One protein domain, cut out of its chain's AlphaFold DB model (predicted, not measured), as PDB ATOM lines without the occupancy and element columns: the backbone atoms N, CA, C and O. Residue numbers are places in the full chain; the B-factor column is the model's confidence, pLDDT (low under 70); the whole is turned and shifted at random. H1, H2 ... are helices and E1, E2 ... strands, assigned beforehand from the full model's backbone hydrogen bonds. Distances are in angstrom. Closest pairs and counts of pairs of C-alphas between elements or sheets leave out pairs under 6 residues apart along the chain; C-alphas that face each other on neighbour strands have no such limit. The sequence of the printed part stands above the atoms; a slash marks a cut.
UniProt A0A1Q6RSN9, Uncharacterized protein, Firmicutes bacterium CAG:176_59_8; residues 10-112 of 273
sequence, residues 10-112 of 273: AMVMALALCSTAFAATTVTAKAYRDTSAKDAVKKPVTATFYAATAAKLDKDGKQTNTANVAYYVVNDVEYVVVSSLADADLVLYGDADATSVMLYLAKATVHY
ATOM      1  N   ALA A  10      42.027  -2.551 -33.281       39.03
ATOM      2  CA  ALA A  10      43.345  -1.910 -33.129       39.03
ATOM      3  C   ALA A  10      43.296  -0.390 -33.377       39.03
ATOM      4  O   ALA A  10      44.072   0.366 -32.798       39.03
ATOM      5  N   MET A  11      42.354   0.064 -34.208       38.62
ATOM      6  CA  MET A  11      42.156   1.483 -34.499       38.62
ATOM      7  C   MET A  11      41.403   2.215 -33.370       38.62
ATOM      8  O   MET A  11      41.517   3.433 -33.239       38.62
ATOM      9  N   VAL A  12      40.702   1.478 -32.498       45.56
ATOM     10  CA  VAL A  12      39.898   2.028 -31.390       45.56
ATOM     11  C   VAL A  12      40.774   2.576 -30.265       45.56
ATOM     12  O   VAL A  12      40.428   3.587 -29.654       45.56
ATOM     13  N   MET A  13      41.961   1.997 -30.041       42.16
ATOM     14  CA  MET A  13      42.907   2.540 -29.056       42.16
ATOM     15  C   MET A  13      43.474   3.909 -29.457       42.16
ATOM     16  O   MET A  13      43.698   4.746 -28.583       42.16
ATOM     17  N   ALA A  14      43.669   4.175 -30.753       38.62
ATOM     18  CA  ALA A  14      44.210   5.456 -31.213       38.62
ATOM     19  C   ALA A  14      43.179   6.597 -31.129       38.62
ATOM     20  O   ALA A  14      43.544   7.726 -30.808       38.62
ATOM     21  N   LEU A  15      41.890   6.317 -31.360       42.66
ATOM     22  CA  LEU A  15      40.834   7.334 -31.252       42.66
ATOM     23  C   LEU A  15      40.439   7.641 -29.795       42.66
ATOM     24  O   LEU A  15      40.055   8.770 -29.482       42.66
ATOM     25  N   ALA A  16      40.561   6.669 -28.885       44.19
ATOM     26  CA  ALA A  16      40.213   6.858 -27.476       44.19
ATOM     27  C   ALA A  16      41.196   7.783 -26.732       44.19
ATOM     28  O   ALA A  16      40.768   8.561 -25.877       44.19
ATOM     29  N   LEU A  17      42.490   7.771 -27.088       39.03
ATOM     30  CA  LEU A  17      43.498   8.633 -26.449       39.03
ATOM     31  C   LEU A  17      43.266  10.135 -26.721       39.03
ATOM     32  O   LEU A  17      43.697  10.976 -25.940       39.03
ATOM     33  N   CYS A  18      42.532  10.478 -27.783       44.56
ATOM     34  CA  CYS A  18      42.169  11.859 -28.122       44.56
ATOM     35  C   CYS A  18      40.883  12.353 -27.425       44.56
ATOM     36  O   CYS A  18      40.527  13.522 -27.562       44.56
ATOM     37  N   SER A  19      40.172  11.492 -26.683       46.62
ATOM     38  CA  SER A  19      38.829  11.792 -26.153       46.62
ATOM     39  C   SER A  19      38.828  12.422 -24.752       46.62
ATOM     40  O   SER A  19      37.793  12.905 -24.299       46.62
ATOM     41  N   THR A  20      39.975  12.514 -24.067       48.84
ATOM     42  CA  THR A  20      40.082  13.184 -22.751       48.84
ATOM     43  C   THR A  20      39.989  14.716 -22.825       48.84
ATOM     44  O   THR A  20      40.154  15.383 -21.807       48.84
ATOM     45  N   ALA A  21      39.734  15.288 -24.007       41.53
ATOM     46  CA  ALA A  21      39.622  16.731 -24.225       41.53
ATOM     47  C   ALA A  21      38.175  17.255 -24.351       41.53
ATOM     48  O   ALA A  21      37.992  18.468 -24.405       41.53
ATOM     49  N   PHE A  22      37.146  16.396 -24.358       41.84
ATOM     50  CA  PHE A  22      35.745  16.841 -24.388       41.84
ATOM     51  C   PHE A  22      34.957  16.289 -23.197       41.84
ATOM     52  O   PHE A  22      34.697  15.099 -23.084       41.84
ATOM     53  N   ALA A  23      34.551  17.198 -22.311       47.62
ATOM     54  CA  ALA A  23      33.843  16.954 -21.054       47.62
ATOM     55  C   ALA A  23      32.405  16.395 -21.191       47.62
ATOM     56  O   ALA A  23      31.663  16.384 -20.212       47.62
ATOM     57  N   ALA A  24      31.982  15.949 -22.375       59.56
ATOM     58  CA  ALA A  24      30.649  15.394 -22.581       59.56
ATOM     59  C   ALA A  24      30.693  13.863 -22.477       59.56
ATOM     60  O   ALA A  24      31.145  13.179 -23.390       59.56
ATOM     61  N   THR A  25      30.179  13.320 -21.373       79.69
ATOM     62  CA  THR A  25      30.004  11.871 -21.160       79.69
ATOM     63  C   THR A  25      28.814  11.294 -21.930       79.69
ATOM     64  O   THR A  25      28.547  10.100 -21.853       79.69
ATOM     65  N   THR A  26      28.083  12.122 -22.678       87.75
ATOM     66  CA  THR A  26      26.888  11.722 -23.426       87.75
ATOM     67  C   THR A  26      26.849  12.381 -24.796       87.75
ATOM     68  O   THR A  26      27.043  13.592 -24.913       87.75
ATOM     69  N   VAL A  27      26.501  11.604 -25.817       88.62
ATOM     70  CA  VAL A  27      26.232  12.056 -27.183       88.62
ATOM     71  C   VAL A  27      24.746  11.864 -27.459       88.62
ATOM     72  O   VAL A  27      24.225  10.765 -27.298       88.62
ATOM     73  N   THR A  28      24.043  12.918 -27.875       93.56
ATOM     74  CA  THR A  28      22.636  12.811 -28.300       93.56
ATOM     75  C   THR A  28      22.564  12.869 -29.818       93.56
ATOM     76  O   THR A  28      22.851  13.904 -30.416       93.56
ATOM     77  N   ALA A  29      22.178  11.755 -30.429       94.06
ATOM     78  CA  ALA A  29      21.896  11.655 -31.852       94.06
ATOM     79  C   ALA A  29      20.424  11.993 -32.116       94.06
ATOM     80  O   ALA A  29      19.571  11.762 -31.259       94.06
ATOM     81  N   LYS A  30      20.110  12.541 -33.294       95.75
ATOM     82  CA  LYS A  30      18.731  12.878 -33.700       95.75
ATOM     83  C   LYS A  30      18.028  11.743 -34.440       95.75
ATOM     84  O   LYS A  30      16.799  11.719 -34.485       95.75
ATOM     85  N   ALA A  31      18.805  10.828 -35.005       96.19
ATOM     86  CA  ALA A  31      18.341   9.603 -35.630       96.19
ATOM     87  C   ALA A  31      19.389   8.500 -35.442       96.19
ATOM     88  O   ALA A  31      20.566   8.774 -35.187       96.19
ATOM     89  N   TYR A  32      18.970   7.249 -35.590       95.94
ATOM     90  CA  TYR A  32      19.864   6.096 -35.548       95.94
ATOM     91  C   TYR A  32      19.411   5.009 -36.514       95.94
ATOM     92  O   TYR A  32      18.242   4.947 -36.888       95.94
ATOM     93  N   ARG A  33      20.326   4.131 -36.921       95.81
ATOM     94  CA  ARG A  33      20.009   2.984 -37.776       95.81
ATOM     95  C   ARG A  33      20.744   1.747 -37.291       95.81
ATOM     96  O   ARG A  33      21.973   1.743 -37.280       95.81
ATOM     97  N   ASP A  34      19.990   0.711 -36.943       94.69
ATOM     98  CA  ASP A  34      20.531  -0.643 -36.836       94.69
ATOM     99  C   ASP A  34      20.866  -1.128 -38.251       94.69
ATOM    100  O   ASP A  34      20.031  -1.022 -39.150       94.69
ATOM    101  N   THR A  35      22.087  -1.598 -38.489       91.81
ATOM    102  CA  THR A  35      22.539  -1.954 -39.845       91.81
ATOM    103  C   THR A  35      21.845  -3.192 -40.411       91.81
ATOM    104  O   THR A  35      21.893  -3.408 -41.623       91.81
ATOM    105  N   SER A  36      21.125  -3.953 -39.579       91.00
ATOM    106  CA  SER A  36      20.210  -5.008 -40.026       91.00
ATOM    107  C   SER A  36      18.876  -4.474 -40.574       91.00
ATOM    108  O   SER A  36      18.168  -5.194 -41.281       91.00
ATOM    109  N   ALA A  37      18.533  -3.209 -40.299       91.75
ATOM    110  CA  ALA A  37      17.330  -2.548 -40.790       91.75
ATOM    111  C   ALA A  37      17.608  -1.709 -42.050       91.75
ATOM    112  O   ALA A  37      18.663  -1.093 -42.201       91.75
ATOM    113  N   LYS A  38      16.624  -1.647 -42.961       86.88
ATOM    114  CA  LYS A  38      16.720  -0.822 -44.179       86.88
ATOM    115  C   LYS A  38      16.687   0.676 -43.881       86.88
ATOM    116  O   LYS A  38      17.469   1.427 -44.457       86.88
ATOM    117  N   ASP A  39      15.791   1.088 -42.992       92.69
ATOM    118  CA  ASP A  39      15.486   2.496 -42.755       92.69
ATOM    119  C   ASP A  39      16.002   2.960 -41.390       92.69
ATOM    120  O   ASP A  39      16.014   2.211 -40.412       92.69
ATOM    121  N   ALA A  40      16.423   4.223 -41.324       93.56
ATOM    122  CA  ALA A  40      16.801   4.856 -40.068       93.56
ATOM    123  C   ALA A  40      15.564   5.221 -39.234       93.56
ATOM    124  O   ALA A  40      14.537   5.668 -39.749       93.56
ATOM    125  N   VAL A  41      15.696   5.108 -37.917       95.81
ATOM    126  CA  VAL A  41      14.717   5.594 -36.951       95.81
ATOM    127  C   VAL A  41      14.958   7.083 -36.720       95.81
ATOM    128  O   VAL A  41      15.948   7.483 -36.108       95.81
ATOM    129  N   LYS A  42      14.023   7.916 -37.183       94.81
ATOM    130  CA  LYS A  42      14.047   9.381 -37.029       94.81
ATOM    131  C   LYS A  42      13.572   9.826 -35.640       94.81
ATOM    132  O   LYS A  42      12.590  10.554 -35.505       94.81
ATOM    133  N   LYS A  43      14.218   9.314 -34.593       94.00
ATOM    134  CA  LYS A  43      13.967   9.688 -33.197       94.00
ATOM    135  C   LYS A  43      15.294   9.887 -32.471       94.00
ATOM    136  O   LYS A  43      16.252   9.173 -32.775       94.00
ATOM    137  N   PRO A  44      15.345  10.818 -31.502       93.69
ATOM    138  CA  PRO A  44      16.556  11.036 -30.742       93.69
ATOM    139  C   PRO A  44      16.915   9.802 -29.912       93.69
ATOM    140  O   PRO A  44      16.037   9.113 -29.394       93.69
ATOM    141  N   VAL A  45      18.214   9.555 -29.777       95.50
ATOM    142  CA  VAL A  45      18.772   8.509 -28.919       95.50
ATOM    143  C   VAL A  45      20.044   9.025 -28.256       95.50
ATOM    144  O   VAL A  45      20.793   9.808 -28.844       95.50
ATOM    145  N   THR A  46      20.286   8.597 -27.022       95.12
ATOM    146  CA  THR A  46      21.471   8.980 -26.255       95.12
ATOM    147  C   THR A  46      22.459   7.824 -26.209       95.12
ATOM    148  O   THR A  46      22.082   6.683 -25.949       95.12
ATOM    149  N   ALA A  47      23.728   8.142 -26.447       94.44
ATOM    150  CA  ALA A  47      24.859   7.257 -26.247       94.44
ATOM    151  C   ALA A  47      25.697   7.772 -25.075       94.44
ATOM    152  O   ALA A  47      26.197   8.898 -25.119       94.44
ATOM    153  N   THR A  48      25.860   6.960 -24.038       94.81
ATOM    154  CA  THR A  48      26.665   7.307 -22.857       94.81
ATOM    155  C   THR A  48      28.069   6.757 -23.029       94.81
ATOM    156  O   THR A  48      28.231   5.556 -23.221       94.81
ATOM    157  N   PHE A  49      29.076   7.621 -22.977       92.12
ATOM    158  CA  PHE A  49      30.478   7.256 -23.109       92.12
ATOM    159  C   PHE A  49      31.081   6.834 -21.769       92.12
ATOM    160  O   PHE A  49      30.954   7.536 -20.764       92.12
ATOM    161  N   TYR A  50      31.828   5.735 -21.797       88.69
ATOM    162  CA  TYR A  50      32.619   5.233 -20.687       88.69
ATOM    163  C   TYR A  50      34.087   5.164 -21.102       88.69
ATOM    164  O   TYR A  50      34.454   4.514 -22.086       88.69
ATOM    165  N   ALA A  51      34.939   5.836 -20.331       87.12
ATOM    166  CA  ALA A  51      36.378   5.800 -20.542       87.12
ATOM    167  C   ALA A  51      36.945   4.395 -20.271       87.12
ATOM    168  O   ALA A  51      36.392   3.615 -19.491       87.12
ATOM    169  N   ALA A  52      38.075   4.085 -20.908       85.56
ATOM    170  CA  ALA A  52      38.785   2.836 -20.671       85.56
ATOM    171  C   ALA A  52      39.296   2.766 -19.224       85.56
ATOM    172  O   ALA A  52      39.932   3.704 -18.738       85.56
ATOM    173  N   THR A  53      39.082   1.628 -18.566       87.31
ATOM    174  CA  THR A  53      39.690   1.319 -17.267       87.31
ATOM    175  C   THR A  53      40.824   0.336 -17.490       87.31
ATOM    176  O   THR A  53      40.614  -0.744 -18.042       87.31
ATOM    177  N   ALA A  54      42.033   0.691 -17.057       83.62
ATOM    178  CA  ALA A  54      43.192  -0.186 -17.175       83.62
ATOM    179  C   ALA A  54      43.113  -1.386 -16.212       83.62
ATOM    180  O   ALA A  54      42.602  -1.281 -15.091       83.62
ATOM    181  N   ALA A  55      43.674  -2.519 -16.637       85.75
ATOM    182  CA  ALA A  55      43.886  -3.672 -15.772       85.75
ATOM    183  C   ALA A  55      44.958  -3.388 -14.714       85.75
ATOM    184  O   ALA A  55      46.004  -2.804 -14.998       85.75
ATOM    185  N   LYS A  56      44.704  -3.846 -13.489       86.75
ATOM    186  CA  LYS A  56      45.648  -3.863 -12.373       86.75
ATOM    187  C   LYS A  56      46.101  -5.295 -12.154       86.75
ATOM    188  O   LYS A  56      45.275  -6.170 -11.886       86.75
ATOM    189  N   LEU A  57      47.404  -5.513 -12.254       86.38
ATOM    190  CA  LEU A  57      48.017  -6.820 -12.063       86.38
ATOM    191  C   LEU A  57      48.654  -6.907 -10.676       86.38
ATOM    192  O   LEU A  57      49.211  -5.923 -10.187       86.38
ATOM    193  N   ASP A  58      48.577  -8.078 -10.052       86.44
ATOM    194  CA  ASP A  58      49.371  -8.391  -8.867       86.44
ATOM    195  C   ASP A  58      50.803  -8.834  -9.235       86.44
ATOM    196  O   ASP A  58      51.210  -8.836 -10.399       86.44
ATOM    197  N   LYS A  59      51.591  -9.219  -8.222       84.62
ATOM    198  CA  LYS A  59      52.979  -9.694  -8.383       84.62
ATOM    199  C   LYS A  59      53.117 -10.966  -9.230       84.62
ATOM    200  O   LYS A  59      54.215 -11.257  -9.698       84.62
ATOM    201  N   ASP A  60      52.037 -11.721  -9.390       82.75
ATOM    202  CA  ASP A  60      51.987 -12.964 -10.154       82.75
ATOM    203  C   ASP A  60      51.381 -12.729 -11.549       82.75
ATOM    204  O   ASP A  60      51.207 -13.672 -12.314       82.75
ATOM    205  N   GLY A  61      51.082 -11.476 -11.916       80.00
ATOM    206  CA  GLY A  61      50.484 -11.131 -13.205       80.00
ATOM    207  C   GLY A  61      48.981 -11.405 -13.278       80.00
ATOM    208  O   GLY A  61      48.399 -11.297 -14.358       80.00
ATOM    209  N   LYS A  62      48.334 -11.743 -12.155       83.25
ATOM    210  CA  LYS A  62      46.885 -11.936 -12.091       83.25
ATOM    211  C   LYS A  62      46.184 -10.587 -12.108       83.25
ATOM    212  O   LYS A  62      46.538  -9.675 -11.362       83.25
ATOM    213  N   GLN A  63      45.146 -10.472 -12.926       87.50
ATOM    214  CA  GLN A  63      44.304  -9.287 -12.945       87.50
ATOM    215  C   GLN A  63      43.384  -9.250 -11.712       87.50
ATOM    216  O   GLN A  63      42.742 -10.237 -11.363       87.50
ATOM    217  N   THR A  64      43.340  -8.099 -11.039       88.81
ATOM    218  CA  THR A  64      42.659  -7.918  -9.738       88.81
ATOM    219  C   THR A  64      41.385  -7.078  -9.813       88.81
ATOM    220  O   THR A  64      40.645  -6.982  -8.838       88.81
ATOM    221  N   ASN A  65      41.106  -6.470 -10.965       89.94
ATOM    222  CA  ASN A  65      39.884  -5.718 -11.236       89.94
ATOM    223  C   ASN A  65      39.330  -6.082 -12.609       89.94
ATOM    224  O   ASN A  65      40.097  -6.384 -13.519       89.94
ATOM    225  N   THR A  66      38.024  -5.935 -12.802       89.62
ATOM    226  CA  THR A  66      37.459  -5.862 -14.151       89.62
ATOM    227  C   THR A  66      37.941  -4.579 -14.818       89.62
ATOM    228  O   THR A  66      37.889  -3.494 -14.230       89.62
ATOM    229  N   ALA A  67      38.484  -4.726 -16.017       89.19
ATOM    230  CA  ALA A  67      38.992  -3.644 -16.841       89.19
ATOM    231  C   ALA A  67      38.156  -3.557 -18.120       89.19
ATOM    232  O   ALA A  67      37.462  -4.509 -18.473       89.19
ATOM    233  N   ASN A  68      38.207  -2.422 -18.814       88.06
ATOM    234  CA  ASN A  68      37.400  -2.215 -20.012       88.06
ATOM    235  C   ASN A  68      38.113  -1.341 -21.043       88.06
ATOM    236  O   ASN A  68      38.904  -0.461 -20.694       88.06
ATOM    237  N   VAL A  69      37.810  -1.566 -22.320       85.38
ATOM    238  CA  VAL A  69      38.129  -0.599 -23.386       85.38
ATOM    239  C   VAL A  69      37.168   0.586 -23.316       85.38
ATOM    240  O   VAL A  69      36.173   0.526 -22.605       85.38
ATOM    241  N   ALA A  70      37.451   1.678 -24.024       87.81
ATOM    242  CA  ALA A  70      36.493   2.776 -24.126       87.81
ATOM    243  C   ALA A  70      35.262   2.323 -24.929       87.81
ATOM    244  O   ALA A  70      35.416   1.702 -25.984       87.81
ATOM    245  N   TYR A  71      34.060   2.627 -24.442       89.75
ATOM    246  CA  TYR A  71      32.815   2.144 -25.039       89.75
ATOM    247  C   TYR A  71      31.665   3.139 -24.892       89.75
ATOM    248  O   TYR A  71      31.742   4.104 -24.130       89.75
ATOM    249  N   TYR A  72      30.598   2.893 -25.644       92.88
ATOM    250  CA  TYR A  72      29.325   3.590 -25.544       92.88
ATOM    251  C   TYR A  72      28.224   2.625 -25.117       92.88
ATOM    252  O   TYR A  72      28.204   1.479 -25.556       92.88
ATOM    253  N   VAL A  73      27.275   3.109 -24.321       95.38
ATOM    254  CA  VAL A  73      26.019   2.409 -24.037       95.38
ATOM    255  C   VAL A  73      24.881   3.121 -24.750       95.38
ATOM    256  O   VAL A  73      24.696   4.325 -24.564       95.38
ATOM    257  N   VAL A  74      24.122   2.378 -25.555       94.94
ATOM    258  CA  VAL A  74      22.908   2.851 -26.232       94.94
ATOM    259  C   VAL A  74      21.794   1.846 -25.963       94.94
ATOM    260  O   VAL A  74      21.932   0.685 -26.333       94.94
ATOM    261  N   ASN A  75      20.694   2.280 -25.336       92.94
ATOM    262  CA  ASN A  75      19.560   1.414 -24.970       92.94
ATOM    263  C   ASN A  75      20.004   0.116 -24.262       92.94
ATOM    264  O   ASN A  75      19.626  -0.977 -24.679       92.94
ATOM    265  N   ASP A  76      20.858   0.252 -23.243       93.31
ATOM    266  CA  ASP A  76      21.406  -0.851 -22.437       93.31
ATOM    267  C   ASP A  76      22.286  -1.863 -23.199       93.31
ATOM    268  O   ASP A  76      22.610  -2.928 -22.678       93.31
ATOM    269  N   VAL A  77      22.717  -1.528 -24.419       93.19
ATOM    270  CA  VAL A  77      23.656  -2.334 -25.210       93.19
ATOM    271  C   VAL A  77      25.006  -1.625 -25.300       93.19
ATOM    272  O   VAL A  77      25.068  -0.419 -25.549       93.19
ATOM    273  N   GLU A  78      26.088  -2.380 -25.100       92.44
ATOM    274  CA  GLU A  78      27.470  -1.897 -25.143       92.44
ATOM    275  C   GLU A  78      28.053  -1.959 -26.562       92.44
ATOM    276  O   GLU A  78      27.910  -2.955 -27.278       92.44
ATOM    277  N   TYR A  79      28.740  -0.886 -26.957       89.31
ATOM    278  CA  TYR A  79      29.329  -0.724 -28.279       89.31
ATOM    279  C   TYR A  79      30.736  -0.135 -28.231       89.31
ATOM    280  O   TYR A  79      31.031   0.753 -27.430       89.31
ATOM    281  N   VAL A  80      31.574  -0.527 -29.186       87.75
ATOM    282  CA  VAL A  80      32.836   0.154 -29.503       87.75
ATOM    283  C   VAL A  80      32.695   0.977 -30.778       87.75
ATOM    284  O   VAL A  80      31.905   0.647 -31.663       87.75
ATOM    285  N   VAL A  81      33.468   2.059 -30.880       87.88
ATOM    286  CA  VAL A  81      33.527   2.860 -32.109       87.88
ATOM    287  C   VAL A  81      34.271   2.079 -33.179       87.88
ATOM    288  O   VAL A  81      35.341   1.542 -32.914       87.88
ATOM    289  N   VAL A  82      33.739   2.058 -34.394       82.38
ATOM    290  CA  VAL A  82      34.392   1.458 -35.561       82.38
ATOM    291  C   VAL A  82      34.600   2.505 -36.649       82.38
ATOM    292  O   VAL A  82      34.025   3.592 -36.613       82.38
ATOM    293  N   SER A  83      35.473   2.218 -37.611       82.31
ATOM    294  CA  SER A  83      35.863   3.196 -38.632       82.31
ATOM    295  C   SER A  83      34.898   3.267 -39.816       82.31
ATOM    296  O   SER A  83      34.965   4.221 -40.592       82.31
ATOM    297  N   SER A  84      34.017   2.275 -39.984       84.69
ATOM    298  CA  SER A  84      33.209   2.141 -41.192       84.69
ATOM    299  C   SER A  84      31.831   1.532 -40.941       84.69
ATOM    300  O   SER A  84      31.606   0.817 -39.968       84.69
ATOM    301  N   LEU A  85      30.915   1.767 -41.884       87.25
ATOM    302  CA  LEU A  85      29.595   1.138 -41.897       87.25
ATOM    303  C   LEU A  85      29.663  -0.390 -42.035       87.25
ATOM    304  O   LEU A  85      28.777  -1.077 -41.540       87.25
ATOM    305  N   ALA A  86      30.679  -0.920 -42.720       86.62
ATOM    306  CA  ALA A  86      30.797  -2.357 -42.968       86.62
ATOM    307  C   ALA A  86      31.019  -3.163 -41.679       86.62
ATOM    308  O   ALA A  86      30.686  -4.348 -41.640       86.62
ATOM    309  N   ASP A  87      31.546  -2.502 -40.648       83.56
ATOM    310  CA  ASP A  87      31.866  -3.089 -39.351       83.56
ATOM    311  C   ASP A  87      30.861  -2.686 -38.260       83.56
ATOM    312  O   ASP A  87      31.011  -3.101 -37.116       83.56
ATOM    313  N   ALA A  88      29.869  -1.849 -38.580       87.81
ATOM    314  CA  ALA A  88      28.933  -1.294 -37.609       87.81
ATOM    315  C   ALA A  88      27.661  -2.143 -37.478       87.81
ATOM    316  O   ALA A  88      27.089  -2.585 -38.474       87.81
ATOM    317  N   ASP A  89      27.157  -2.255 -36.254       93.44
ATOM    318  CA  ASP A  89      25.813  -2.757 -35.939       93.44
ATOM    319  C   ASP A  89      24.809  -1.609 -35.767       93.44
ATOM    320  O   ASP A  89      23.610  -1.768 -35.977       93.44
ATOM    321  N   LEU A  90      25.298  -0.427 -35.385       95.50
ATOM    322  CA  LEU A  90      24.497   0.759 -35.124       95.50
ATOM    323  C   LEU A  90      25.201   2.003 -35.673       95.50
ATOM    324  O   LEU A  90      26.398   2.207 -35.482       95.50
ATOM    325  N   VAL A  91      24.443   2.867 -36.337       96.00
ATOM    326  CA  VAL A  91      24.917   4.169 -36.817       96.00
ATOM    327  C   VAL A  91      24.118   5.266 -36.143       96.00
ATOM    328  O   VAL A  91      22.887   5.213 -36.134       96.00
ATOM    329  N   LEU A  92      24.808   6.263 -35.596       95.44
ATOM    330  CA  LEU A  92      24.197   7.436 -34.976       95.44
ATOM    331  C   LEU A  92      24.342   8.654 -35.884       95.44
ATOM    332  O   LEU A  92      25.424   8.895 -36.422       95.44
ATOM    333  N   TYR A  93      23.270   9.436 -36.015       94.75
ATOM    334  CA  TYR A  93      23.205  10.593 -36.908       94.75
ATOM    335  C   TYR A  93      22.912  11.896 -36.159       94.75
ATOM    336  O   TYR A  93      22.092  11.937 -35.238       94.75
ATOM    337  N   GLY A  94      23.557  12.983 -36.587       94.12
ATOM    338  CA  GLY A  94      23.418  14.317 -35.991       94.12
ATOM    339  C   GLY A  94      22.193  15.095 -36.475       94.12
ATOM    340  O   GLY A  94      21.804  16.098 -35.869       94.12
ATOM    341  N   ASP A  95      21.562  14.631 -37.549       93.12
ATOM    342  CA  ASP A  95      20.380  15.204 -38.184       93.12
ATOM    343  C   ASP A  95      19.196  14.224 -38.175       93.12
ATOM    344  O   ASP A  95      19.356  13.009 -38.071       93.12
ATOM    345  N   ALA A  96      17.983  14.770 -38.279       92.50
ATOM    346  CA  ALA A  96      16.755  13.974 -38.283       92.50
ATOM    347  C   ALA A  96      16.550  13.193 -39.595       92.50
ATOM    348  O   ALA A  96      15.749  12.261 -39.629       92.50
ATOM    349  N   ASP A  97      17.269  13.553 -40.662       92.81
ATOM    350  CA  ASP A  97      17.179  12.902 -41.969       92.81
ATOM    351  C   ASP A  97      18.186  11.764 -42.155       92.81
ATOM    352  O   ASP A  97      18.158  11.094 -43.185       92.81
ATOM    353  N   ALA A  98      18.993  11.481 -41.126       91.81
ATOM    354  CA  ALA A  98      19.981  10.409 -41.097       91.81
ATOM    355  C   ALA A  98      21.026  10.501 -42.227       91.81
ATOM    356  O   ALA A  98      21.374   9.505 -42.863       91.81
ATOM    357  N   THR A  99      21.542  11.710 -42.465       91.06
ATOM    358  CA  THR A  99      22.535  11.994 -43.517       91.06
ATOM    359  C   THR A  99      23.932  12.302 -42.970       91.06
ATOM    360  O   THR A  99      24.936  11.975 -43.602       91.06
ATOM    361  N   SER A 100      24.019  12.877 -41.773       92.88
ATOM    362  CA  SER A 100      25.242  13.281 -41.084       92.88
ATOM    363  C   SER A 100      25.607  12.251 -40.021       92.88
ATOM    364  O   SER A 100      25.080  12.264 -38.907       92.88
ATOM    365  N   VAL A 101      26.498  11.320 -40.370       93.50
ATOM    366  CA  VAL A 101      26.978  10.292 -39.438       93.50
ATOM    367  C   VAL A 101      27.846  10.927 -38.352       93.50
ATOM    368  O   VAL A 101      28.813  11.622 -38.649       93.50
ATOM    369  N   MET A 102      27.521  10.633 -37.095       91.44
ATOM    370  CA  MET A 102      28.332  10.983 -35.928       91.44
ATOM    371  C   MET A 102      29.244   9.831 -35.514       91.44
ATOM    372  O   MET A 102      30.433  10.037 -35.296       91.44
ATOM    373  N   LEU A 103      28.680   8.625 -35.381       92.00
ATOM    374  CA  LEU A 103      29.379   7.445 -34.876       92.00
ATOM    375  C   LEU A 103      28.943   6.192 -35.634       92.00
ATOM    376  O   LEU A 103      27.751   5.981 -35.872       92.00
ATOM    377  N   TYR A 104      29.921   5.342 -35.935       91.12
ATOM    378  CA  TYR A 104      29.714   3.940 -36.273       91.12
ATOM    379  C   TYR A 104      30.023   3.105 -35.032       91.12
ATOM    380  O   TYR A 104      31.094   3.254 -34.441       91.12
ATOM    381  N   LEU A 105      29.085   2.257 -34.626       90.31
ATOM    382  CA  LEU A 105      29.131   1.500 -33.382       90.31
ATOM    383  C   LEU A 105      28.945   0.007 -33.666       90.31
ATOM    384  O   LEU A 105      28.002  -0.372 -34.358       90.31
ATOM    385  N   ALA A 106      29.811  -0.836 -33.108       89.00
ATOM    386  CA  ALA A 106      29.709  -2.296 -33.176       89.00
ATOM    387  C   ALA A 106      29.497  -2.880 -31.782       89.00
ATOM    388  O   ALA A 106      30.158  -2.451 -30.833       89.00
ATOM    389  N   LYS A 107      28.572  -3.832 -31.656       88.44
ATOM    390  CA  LYS A 107      28.329  -4.565 -30.414       88.44
ATOM    391  C   LYS A 107      29.587  -5.346 -30.074       88.44
ATOM    392  O   LYS A 107      30.159  -6.024 -30.925       88.44
ATOM    393  N   ALA A 108      30.024  -5.251 -28.827       82.19
ATOM    394  CA  ALA A 108      31.236  -5.921 -28.387       82.19
ATOM    395  C   ALA A 108      31.168  -6.254 -26.901       82.19
ATOM    396  O   ALA A 108      30.539  -5.540 -26.124       82.19
ATOM    397  N   THR A 109      31.885  -7.301 -26.503       83.94
ATOM    398  CA  THR A 109      32.245  -7.524 -25.103       83.94
ATOM    399  C   THR A 109      33.344  -6.527 -24.747       83.94
ATOM    400  O   THR A 109      34.464  -6.635 -25.245       83.94
ATOM    401  N   VAL A 110      33.030  -5.515 -23.938       86.31
ATOM    402  CA  VAL A 110      33.958  -4.395 -23.665       86.31
ATOM    403  C   VAL A 110      34.764  -4.571 -22.381       86.31
ATOM    404  O   VAL A 110      35.777  -3.889 -22.191       86.31
ATOM    405  N   HIS A 111      34.329  -5.492 -21.520       88.50
ATOM    406  CA  HIS A 111      34.955  -5.822 -20.242       88.50
ATOM    407  C   HIS A 111      35.836  -7.059 -20.366       88.50
ATOM    408  O   HIS A 111      35.510  -8.004 -21.080       88.50
ATOM    409  N   TYR A 112      36.938  -7.074 -19.626       87.94
ATOM    410  CA  TYR A 112      37.852  -8.205 -19.560       87.94
ATOM    411  C   TYR A 112      38.392  -8.384 -18.147       87.94
ATOM    412  O   TYR A 112      38.641  -7.415 -17.422       87.94
TER     413      TYR A 112
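AT A GLANCE: This is residues 10 to 112 of the 273 residues of an uncharacterized protein of Firmicutes bacterium CAG:176_59_8 (UniProt A0A1Q6RSN9). One antiparallel sheet of seven strands is folded back on itself like part of a barrel, leaf E1 E3 E4 facing leaf E7 E6 E2 with E5 as the hinge; the short helix H1 only grazes it near E5. At one end a long loop within residues 51 to 70 reaches away as an arm. The 103 printed residues, under half of them in named elements, hold H1, then E1 to E7; the sheet's order is E1 E3 E4 E5 E7 E6 E2, the class mostly strand. The whole is only just compact, close to loose, with a radius of gyration of the C-alphas of 15.2 A and spans of 54 by 29 by 23 A.

IN THESE COORDINATES: H1, residues 10 to 16, begins at C-alpha 10 (43.345, -1.910, -33.129). E1 is residues 26 to 29, E2 31 to 34, E3 45 to 50 with 16.4 A, E4 71 to 74, E5 77 to 82 with 15.4 A, E6 90 to 93. E7, residues 101 to 107, 17.4 A, ends at C-alpha 107 (28.329, -4.565, -30.414).

HOW THE PARTS SIT: H1 only grazes the sheet; its closest C-alphas to E5 are Val 12 and Val 81, 6.5 A, and 2 of 3 O i to N i+4 pairs are within hydrogen-bond range. Edge strand E1 runs on into edge strand E2 at 89 degrees. E1 and E3 are antiparallel neighbours, with N 27 and O 47 within hydrogen-bond range at 2.8 A. E3, E4 and E5 form a meander, each strand the antiparallel neighbour of the one before, with N 50 and O 71 at 2.8 A and N 72 and O 79 at 2.8 A. E5 and E7 have N 80 and O 106 at 2.9 A; hairpin E6 and E7, N 105 and O 90 at 2.8 A; E6 and E2, N 33 and O 91 at 2.9 A.

THE WHOLE: The C-alphas of Lys 59 and Asp 97 are farthest apart, 54.0 A. The printed part has no cut; E3 to E4 is a long link. Residues 10 to 24 are under 70 in pLDDT.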